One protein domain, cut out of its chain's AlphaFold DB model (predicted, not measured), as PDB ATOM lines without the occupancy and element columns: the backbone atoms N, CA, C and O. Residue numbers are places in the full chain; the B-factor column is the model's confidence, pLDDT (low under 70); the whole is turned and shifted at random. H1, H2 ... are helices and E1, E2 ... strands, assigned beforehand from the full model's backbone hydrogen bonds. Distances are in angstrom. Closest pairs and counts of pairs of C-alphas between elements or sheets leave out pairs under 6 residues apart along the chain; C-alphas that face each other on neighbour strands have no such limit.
ATOM      1  N   ASN A   9     151.409 189.636 158.673       75.25
ATOM      2  CA  ASN A   9     152.090 190.923 158.693       75.25
ATOM      3  C   ASN A   9     153.403 190.862 159.496       75.25
ATOM      4  O   ASN A   9     154.402 191.446 159.072       75.25
ATOM      5  N   VAL A  10     153.443 190.086 160.588       76.56
ATOM      6  CA  VAL A  10     154.657 189.842 161.393       76.56
ATOM      7  C   VAL A  10     155.679 189.033 160.596       76.56
ATOM      8  O   VAL A  10     156.844 189.419 160.509       76.56
ATOM      9  N   LEU A  11     155.237 187.958 159.935       76.06
ATOM     10  CA  LEU A  11     156.080 187.149 159.042       76.06
ATOM     11  C   LEU A  11     156.706 187.991 157.925       76.06
ATOM     12  O   LEU A  11     157.907 187.896 157.665       76.06
ATOM     13  N   LYS A  12     155.909 188.848 157.277       75.19
ATOM     14  CA  LYS A  12     156.396 189.736 156.215       75.19
ATOM     15  C   LYS A  12     157.451 190.714 156.734       75.19
ATOM     16  O   LYS A  12     158.465 190.903 156.064       75.19
ATOM     17  N   TRP A  13     157.235 191.302 157.909       74.00
ATOM     18  CA  TRP A  13     158.189 192.220 158.533       74.00
ATOM     19  C   TRP A  13     159.512 191.524 158.863       74.00
ATOM     20  O   TRP A  13     160.568 191.999 158.453       74.00
ATOM     21  N   LEU A  14     159.454 190.343 159.491       76.00
ATOM     22  CA  LEU A  14     160.635 189.533 159.809       76.00
ATOM     23  C   LEU A  14     161.465 189.211 158.557       76.00
ATOM     24  O   LEU A  14     162.681 189.391 158.559       76.00
ATOM     25  N   ILE A  15     160.818 188.805 157.459       78.31
ATOM     26  CA  ILE A  15     161.505 188.499 156.193       78.31
ATOM     27  C   ILE A  15     162.201 189.739 155.614       78.31
ATOM     28  O   ILE A  15     163.318 189.633 155.101       78.31
ATOM     29  N   VAL A  16     161.556 190.909 155.664       76.56
ATOM     30  CA  VAL A  16     162.149 192.164 155.172       76.56
ATOM     31  C   VAL A  16     163.373 192.531 156.004       76.56
ATOM     32  O   VAL A  16     164.447 192.720 155.430       76.56
ATOM     33  N   THR A  17     163.254 192.527 157.333       78.62
ATOM     34  CA  THR A  17     164.366 192.855 158.234       78.62
ATOM     35  C   THR A  17     165.541 191.894 158.051       78.62
ATOM     36  O   THR A  17     166.683 192.334 157.942       78.62
ATOM     37  N   MET A  18     165.284 190.588 157.922       80.50
ATOM     38  CA  MET A  18     166.338 189.605 157.650       80.50
ATOM     39  C   MET A  18     167.067 189.892 156.330       80.50
ATOM     40  O   MET A  18     168.295 189.854 156.290       80.50
ATOM     41  N   LYS A  19     166.337 190.241 155.259       87.44
ATOM     42  CA  LYS A  19     166.951 190.613 153.973       87.44
ATOM     43  C   LYS A  19     167.826 191.860 154.087       87.44
ATOM     44  O   LYS A  19     168.866 191.925 153.435       87.44
ATOM     45  N   GLU A  20     167.417 192.852 154.872       90.12
ATOM     46  CA  GLU A  20     168.217 194.060 155.097       90.12
ATOM     47  C   GLU A  20     169.496 193.760 155.880       90.12
ATOM     48  O   GLU A  20     170.572 194.206 155.478       90.12
ATOM     49  N   VAL A  21     169.408 192.936 156.928       90.94
ATOM     50  CA  VAL A  21     170.575 192.486 157.699       90.94
ATOM     51  C   VAL A  21     171.548 191.706 156.811       90.94
ATOM     52  O   VAL A  21     172.741 192.005 156.808       90.94
ATOM     53  N   THR A  22     171.066 190.787 155.966       92.19
ATOM     54  CA  THR A  22     171.926 190.080 154.998       92.19
ATOM     55  C   THR A  22     172.641 191.047 154.051       92.19
ATOM     56  O   THR A  22     173.837 190.893 153.811       92.19
ATOM     57  N   LYS A  23     171.952 192.069 153.525       94.06
ATOM     58  CA  LYS A  23     172.584 193.074 152.650       94.06
ATOM     59  C   LYS A  23     173.686 193.849 153.371       94.06
ATOM     60  O   LYS A  23     174.756 194.038 152.796       94.06
ATOM     61  N   LYS A  24     173.442 194.259 154.618       95.06
ATOM     62  CA  LYS A  24     174.444 194.934 155.454       95.06
ATOM     63  C   LYS A  24     175.661 194.037 155.701       95.06
ATOM     64  O   LYS A  24     176.782 194.518 155.583       95.06
ATOM     65  N   TRP A  25     175.465 192.739 155.942       95.31
ATOM     66  CA  TRP A  25     176.567 191.773 156.046       95.31
ATOM     67  C   TRP A  25     177.373 191.630 154.757       95.31
ATOM     68  O   TRP A  25     178.598 191.605 154.811       95.31
ATOM     69  N   ILE A  26     176.713 191.581 153.598       94.62
ATOM     70  CA  ILE A  26     177.406 191.532 152.302       94.62
ATOM     71  C   ILE A  26     178.242 192.800 152.097       94.62
ATOM     72  O   ILE A  26     179.387 192.719 151.662       94.62
ATOM     73  N   GLN A  27     177.689 193.973 152.411       95.31
ATOM     74  CA  GLN A  27     178.419 195.234 152.295       95.31
ATOM     75  C   GLN A  27     179.597 195.300 153.273       95.31
ATOM     76  O   GLN A  27     180.689 195.691 152.869       95.31
ATOM     77  N   ALA A  28     179.401 194.869 154.520       95.12
ATOM     78  CA  ALA A  28     180.464 194.760 155.512       95.12
ATOM     79  C   ALA A  28     181.592 193.842 155.025       95.12
ATOM     80  O   ALA A  28     182.753 194.228 155.084       95.12
ATOM     81  N   GLY A  29     181.249 192.674 154.473       93.50
ATOM     82  CA  GLY A  29     182.218 191.737 153.909       93.50
ATOM     83  C   GLY A  29     182.985 192.296 152.710       93.50
ATOM     84  O   GLY A  29     184.167 192.015 152.577       93.50
ATOM     85  N   LYS A  30     182.360 193.128 151.863       93.69
ATOM     86  CA  LYS A  30     183.067 193.821 150.769       93.69
ATOM     87  C   LYS A  30     184.091 194.819 151.299       93.69
ATOM     88  O   LYS A  30     185.251 194.744 150.920       93.69
ATOM     89  N   VAL A  31     183.665 195.700 152.207       95.31
ATOM     90  CA  VAL A  31     184.545 196.712 152.815       95.31
ATOM     91  C   VAL A  31     185.710 196.035 153.532       95.31
ATOM     92  O   VAL A  31     186.857 196.360 153.265       95.31
ATOM     93  N   LEU A  32     185.418 195.045 154.378       93.69
ATOM     94  CA  LEU A  32     186.434 194.326 155.145       93.69
ATOM     95  C   LEU A  32     187.254 193.353 154.301       93.69
ATOM     96  O   LEU A  32     188.302 192.916 154.752       93.69
ATOM     97  N   GLY A  33     186.792 192.977 153.109       91.00
ATOM     98  CA  GLY A  33     187.572 192.208 152.142       91.00
ATOM     99  C   GLY A  33     188.639 193.062 151.455       91.00
ATOM    100  O   GLY A  33     189.749 192.586 151.238       91.00
ATOM    101  N   GLU A  34     188.317 194.324 151.163       91.69
ATOM    102  CA  GLU A  34     189.239 195.302 150.567       91.69
ATOM    103  C   GLU A  34     190.206 195.897 151.603       91.69
ATOM    104  O   GLU A  34     191.400 196.011 151.330       91.69
ATOM    105  N   ASP A  35     189.706 196.232 152.795       92.75
ATOM    106  CA  ASP A  35     190.468 196.836 153.890       92.75
ATOM    107  C   ASP A  35     190.123 196.158 155.225       92.75
ATOM    108  O   ASP A  35     189.053 196.365 155.800       92.75
ATOM    109  N   ALA A  36     191.051 195.343 155.731       91.44
ATOM    110  CA  ALA A  36     190.875 194.596 156.975       91.44
ATOM    111  C   ALA A  36     190.808 195.495 158.225       91.44
ATOM    112  O   ALA A  36     190.248 195.076 159.238       91.44
ATOM    113  N   ASP A  37     191.358 196.712 158.154       94.00
ATOM    114  CA  ASP A  37     191.413 197.665 159.266       94.00
ATOM    115  C   ASP A  37     190.220 198.642 159.262       94.00
ATOM    116  O   ASP A  37     190.063 199.468 160.175       94.00
ATOM    117  N   ALA A  38     189.345 198.550 158.254       95.75
ATOM    118  CA  ALA A  38     188.165 199.392 158.154       95.75
ATOM    119  C   ALA A  38     187.218 199.185 159.349       95.75
ATOM    120  O   ALA A  38     186.887 198.074 159.767       95.75
ATOM    121  N   LYS A  39     186.703 200.290 159.892       95.94
ATOM    122  CA  LYS A  39     185.762 200.256 161.019       95.94
ATOM    123  C   LYS A  39     184.341 200.073 160.512       95.94
ATOM    124  O   LYS A  39     183.698 201.035 160.093       95.94
ATOM    125  N   VAL A  40     183.836 198.847 160.594       96.25
ATOM    126  CA  VAL A  40     182.467 198.511 160.186       96.25
ATOM    127  C   VAL A  40     181.617 198.143 161.398       96.25
ATOM    128  O   VAL A  40     181.971 197.259 162.175       96.25
ATOM    129  N   ASN A  41     180.472 198.811 161.554       96.56
ATOM    130  CA  ASN A  41     179.495 198.486 162.594       96.56
ATOM    131  C   ASN A  41     178.852 197.115 162.339       96.56
ATOM    132  O   ASN A  41     178.565 196.752 161.198       96.56
ATOM    133  N   CYS A  42     178.553 196.384 163.411       95.88
ATOM    134  CA  CYS A  42     177.851 195.109 163.347       95.88
ATOM    135  C   CYS A  42     176.458 195.269 162.704       95.88
ATOM    136  O   CYS A  42     175.632 196.003 163.252       95.88
ATOM    137  N   PRO A  43     176.159 194.541 161.612       95.06
ATOM    138  CA  PRO A  43     174.862 194.602 160.938       95.06
ATOM    139  C   PRO A  43     173.652 194.193 161.783       95.06
ATOM    140  O   PRO A  43     172.544 194.640 161.493       95.06
ATOM    141  N   ASP A  44     173.848 193.335 162.792       93.25
ATOM    142  CA  ASP A  44     172.771 192.830 163.651       93.25
ATOM    143  C   ASP A  44     172.448 193.770 164.812       93.25
ATOM    144  O   ASP A  44     171.284 194.054 165.078       93.25
ATOM    145  N   CYS A  45     173.470 194.199 165.561       92.69
ATOM    146  CA  CYS A  45     173.256 194.933 166.809       92.69
ATOM    147  C   CYS A  45     173.589 196.420 166.723       92.69
ATOM    148  O   CYS A  45     173.224 197.147 167.642       92.69
ATOM    149  N   GLU A  46     174.323 196.847 165.689       92.81
ATOM    150  CA  GLU A  46     174.789 198.223 165.446       92.81
ATOM    151  C   GLU A  46     175.582 198.870 166.602       92.81
ATOM    152  O   GLU A  46     175.885 200.058 166.565       92.81
ATOM    153  N   LYS A  47     175.960 198.088 167.623       92.25
ATOM    154  CA  LYS A  47     176.638 198.558 168.844       92.25
ATOM    155  C   LYS A  47     178.143 198.307 168.855       92.25
ATOM    156  O   LYS A  47     178.869 199.031 169.526       92.25
ATOM    157  N   GLY A  48     178.599 197.263 168.165       92.81
ATOM    158  CA  GLY A  48     180.006 196.865 168.129       92.81
ATOM    159  C   GLY A  48     180.636 197.096 166.765       92.81
ATOM    160  O   GLY A  48     179.958 196.948 165.749       92.81
ATOM    161  N   ILE A  49     181.933 197.395 166.746       96.38
ATOM    162  CA  ILE A  49     182.752 197.336 165.530       96.38
ATOM    163  C   ILE A  49     183.151 195.878 165.298       96.38
ATOM    164  O   ILE A  49     183.527 195.190 166.249       96.38
ATOM    165  N   LEU A  50     183.023 195.402 164.061       96.50
ATOM    166  CA  LEU A  50     183.430 194.052 163.689       96.50
ATOM    167  C   LEU A  50     184.942 193.891 163.864       96.50
ATOM    168  O   LEU A  50     185.724 194.723 163.411       96.50
ATOM    169  N   THR A  51     185.339 192.803 164.513       96.31
ATOM    170  CA  THR A  51     186.725 192.355 164.596       96.31
ATOM    171  C   THR A  51     187.005 191.386 163.462       96.31
ATOM    172  O   THR A  51     186.190 190.499 163.197       96.31
ATOM    173  N   VAL A  52     188.164 191.539 162.835       95.75
ATOM    174  CA  VAL A  52     188.612 190.708 161.719       95.75
ATOM    175  C   VAL A  52     189.669 189.721 162.206       95.75
ATOM    176  O   VAL A  52     190.563 190.077 162.973       95.75
ATOM    177  N   THR A  53     189.570 188.462 161.789       94.88
ATOM    178  CA  THR A  53     190.591 187.439 162.040       94.88
ATOM    179  C   THR A  53     190.806 186.615 160.784       94.88
ATOM    180  O   THR A  53     189.888 185.952 160.310       94.88
ATOM    181  N   ASP A  54     192.026 186.653 160.260       92.75
ATOM    182  CA  ASP A  54     192.410 185.914 159.063       92.75
ATOM    183  C   ASP A  54     192.974 184.541 159.436       92.75
ATOM    184  O   ASP A  54     193.889 184.422 160.253       92.75
ATOM    185  N   VAL A  55     192.434 183.495 158.814       91.62
ATOM    186  CA  VAL A  55     192.835 182.100 159.003       91.62
ATOM    187  C   VAL A  55     193.210 181.514 157.650       91.62
ATOM    188  O   VAL A  55     192.388 181.428 156.743       91.62
ATOM    189  N   VAL A  56     194.463 181.086 157.497       88.94
ATOM    190  CA  VAL A  56     194.914 180.418 156.269       88.94
ATOM    191  C   VAL A  56     194.276 179.033 156.191       88.94
ATOM    192  O   VAL A  56     194.412 178.228 157.114       88.94
ATOM    193  N   ILE A  57     193.596 178.747 155.081       83.75
ATOM    194  CA  ILE A  57     192.898 177.483 154.852       83.75
ATOM    195  C   ILE A  57     193.509 176.698 153.683       83.75
ATOM    196  O   ILE A  57     193.501 177.106 152.519       83.75
ATOM    197  N   GLY A  58     194.001 175.498 153.999       72.12
ATOM    198  CA  GLY A  58     194.545 174.544 153.032       72.12
ATOM    199  C   GLY A  58     195.920 174.916 152.458       72.12
ATOM    200  O   GLY A  58     196.603 175.817 152.929       72.12
ATOM    201  N   PHE A  59     196.333 174.181 151.420       66.88
ATOM    202  CA  PHE A  59     197.659 174.299 150.790       66.88
ATOM    203  C   PHE A  59     197.730 175.337 149.655       66.88
ATOM    204  O   PHE A  59     198.801 175.572 149.107       66.88
ATOM    205  N   ALA A  60     196.602 175.948 149.280       69.38
ATOM    206  CA  ALA A  60     196.466 176.756 148.065       69.38
ATOM    207  C   ALA A  60     196.454 178.279 148.309       69.38
ATOM    208  O   ALA A  60     195.944 179.018 147.474       69.38
ATOM    209  N   GLY A  61     196.950 178.754 149.458       72.62
ATOM    210  CA  GLY A  61     197.025 180.195 149.746       72.62
ATOM    211  C   GLY A  61     195.663 180.890 149.870       72.62
ATOM    212  O   GLY A  61     195.562 182.090 149.633       72.62
ATOM    213  N   LYS A  62     194.607 180.140 150.207       83.69
ATOM    214  CA  LYS A  62     193.297 180.708 150.537       83.69
ATOM    215  C   LYS A  62     193.279 181.131 152.003       83.69
ATOM    216  O   LYS A  62     193.880 180.466 152.847       83.69
ATOM    217  N   THR A  63     192.548 182.195 152.298       89.31
ATOM    218  CA  THR A  63     192.401 182.739 153.648       89.31
ATOM    219  C   THR A  63     190.927 182.950 153.934       89.31
ATOM    220  O   THR A  63     190.254 183.676 153.206       89.31
ATOM    221  N   ASP A  64     190.426 182.340 154.999       91.88
ATOM    222  CA  ASP A  64     189.128 182.680 155.556       91.88
ATOM    223  C   ASP A  64     189.291 183.887 156.466       91.88
ATOM    224  O   ASP A  64     190.047 183.868 157.434       91.88
ATOM    225  N   ARG A  65     188.563 184.950 156.146       93.06
ATOM    226  CA  ARG A  65     188.471 186.142 156.971       93.06
ATOM    227  C   ARG A  65     187.197 186.062 157.798       93.06
ATOM    228  O   ARG A  65     186.083 186.156 157.277       93.06
ATOM    229  N   ILE A  66     187.377 185.860 159.094       95.00
ATOM    230  CA  ILE A  66     186.311 185.748 160.085       95.00
ATOM    231  C   ILE A  66     185.986 187.150 160.596       95.00
ATOM    232  O   ILE A  66     186.864 187.881 161.051       95.00
ATOM    233  N   LEU A  67     184.713 187.521 160.520       95.94
ATOM    234  CA  LEU A  67     184.162 188.794 160.965       95.94
ATOM    235  C   LEU A  67     183.312 188.523 162.201       95.94
ATOM    236  O   LEU A  67     182.288 187.858 162.086       95.94
ATOM    237  N   CYS A  68     183.689 189.038 163.366       96.69
ATOM    238  CA  CYS A  68     182.966 188.779 164.614       96.69
ATOM    239  C   CYS A  68     182.566 190.080 165.314       96.69
ATOM    240  O   CYS A  68     183.321 191.047 165.341       96.69
ATOM    241  N   CYS A  69     181.362 190.130 165.884       96.94
ATOM    242  CA  CYS A  69     180.951 191.242 166.730       96.94
ATOM    243  C   CYS A  69     181.251 190.949 168.211       96.94
ATOM    244  O   CYS A  69     180.659 190.023 168.769       96.94
ATOM    245  N   PRO A  70     182.029 191.792 168.912       95.94
ATOM    246  CA  PRO A  70     182.317 191.594 170.335       95.94
ATOM    247  C   PRO A  70     181.108 191.866 171.252       95.94
ATOM    248  O   PRO A  70     181.132 191.494 172.419       95.94
ATOM    249  N   CYS A  71     180.052 192.523 170.755       96.00
ATOM    250  CA  CYS A  71     178.883 192.893 171.560       96.00
ATOM    251  C   CYS A  71     177.750 191.860 171.521       96.00
ATOM    252  O   CYS A  71     177.074 191.669 172.526       96.00
ATOM    253  N   CYS A  72     177.496 191.247 170.362       95.12
ATOM    254  CA  CYS A  72     176.395 190.291 170.184       95.12
ATOM    255  C   CYS A  72     176.846 188.900 169.722       95.12
ATOM    256  O   CYS A  72     175.994 188.042 169.497       95.12
ATOM    257  N   SER A  73     178.156 188.692 169.547       94.50
ATOM    258  CA  SER A  73     178.770 187.417 169.147       94.50
ATOM    259  C   SER A  73     178.298 186.864 167.799       94.50
ATOM    260  O   SER A  73     178.545 185.706 167.484       94.50
ATOM    261  N   LYS A  74     177.609 187.677 166.988       95.19
ATOM    262  CA  LYS A  74     177.294 187.324 165.605       95.19
ATOM    263  C   LYS A  74     178.563 187.359 164.777       95.19
ATOM    264  O   LYS A  74     179.355 188.297 164.894       95.19
ATOM    265  N   GLU A  75     178.700 186.362 163.922       94.69
ATOM    266  CA  GLU A  75     179.853 186.212 163.056       94.69
ATOM    267  C   GLU A  75     179.452 185.900 161.620       94.69
ATOM    268  O   GLU A  75     178.352 185.412 161.345       94.69
ATOM    269  N   ASN A  76     180.364 186.206 160.708       95.06
ATOM    270  CA  ASN A  76     180.277 185.836 159.310       95.06
ATOM    271  C   ASN A  76     181.684 185.571 158.771       95.06
ATOM    272  O   ASN A  76     182.658 186.106 159.297       95.06
ATOM    273  N   VAL A  77     181.802 184.758 157.728       93.31
ATOM    274  CA  VAL A  77     183.096 184.362 157.163       93.31
ATOM    275  C   VAL A  77     183.108 184.678 155.678       93.31
ATOM    276  O   VAL A  77     182.156 184.366 154.961       93.31
ATOM    277  N   ILE A  78     184.194 185.290 155.211       92.06
ATOM    278  CA  ILE A  78     184.455 185.479 153.785       92.06
ATOM    279  C   ILE A  78     185.715 184.707 153.398       92.06
ATOM    280  O   ILE A  78     186.787 184.918 153.958       92.06
ATOM    281  N   THR A  79     185.588 183.803 152.431       89.56
ATOM    282  CA  THR A  79     186.737 183.083 151.879       89.56
ATOM    283  C   THR A  79     187.391 183.930 150.799       89.56
ATOM    284  O   THR A  79     186.788 184.217 149.764       89.56
ATOM    285  N   MET A  80     188.643 184.299 151.029       84.12
ATOM    286  CA  MET A  80     189.488 185.009 150.082       84.12
ATOM    287  C   MET A  80     190.406 183.998 149.392       84.12
ATOM    288  O   MET A  80     191.098 183.213 150.041       84.12
ATOM    289  N   GLY A  81     190.408 183.989 148.064       73.19
ATOM    290  CA  GLY A  81     191.362 183.227 147.262       73.19
ATOM    291  C   GLY A  81     192.096 184.158 146.311       73.19
ATOM    292  O   GLY A  81     191.508 185.130 145.840       73.19
ATOM    293  N   GLN A  82     193.365 183.864 146.019       55.94
ATOM    294  CA  GLN A  82     194.019 184.460 144.857       55.94
ATOM    295  C   GLN A  82     193.291 183.963 143.597       55.94
ATOM    296  O   GLN A  82     193.082 182.756 143.449       55.94
TER     297      GLN A  82
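AT A GLANCE: This is residues 9 to 82 of the 83 residues of an uncharacterized protein of Filimonas lacunae (UniProt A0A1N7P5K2). One long helix, H1, covers one face of a small twisted three-stranded sheet with its later residues, while residues 9 to 16 stick out free and add to the length. The 74 printed residues hold H1, E1, E2 and E3 in that order, mixed in class; the sheet E1 - E2 - E3 is an antiparallel meander, each strand the neighbour of the one before. It is only just loose, close to compact, with radius of gyration of the C-alphas 13.9 A and spans of 49 by 22 by 19 A.

IN THESE COORDINATES: H1, residues 9 to 34, starts at C-alpha 9 (152.090, 190.923, 158.693) and measures 38.3 A. E1 is residues 51 to 57, 18.8 A; E2 62 to 68, 19.2 A; E3 75 to 80, 16.2 A, ending at C-alpha 80 (189.488, 185.009, 150.082).

HOW THE PARTS SIT: Hairpin E1 and E2 has N 53 and O 66 at 2.9 A; hairpin E2 and E3 has N 65 and O 78 at 2.8 A. H1 is on the sheet in two layers, helix on one face, height 11.4 A, over E2 and E3, slantwise to the strands at 53 degrees to E2 on the local plane. The closest C-alphas of H1 and E3, Gly 29 and Ile 78, are 6.6 A apart. Every O i to N i+4 pair in H1 is within hydrogen-bond range.

THE WHOLE: The C-alphas of Asn 9 and Phe 59, the two farthest apart, are 49.1 A apart. The printed part has no cut; H1 to E1 is a long link. Residues 59, 60 and 82 have pLDDT under 70.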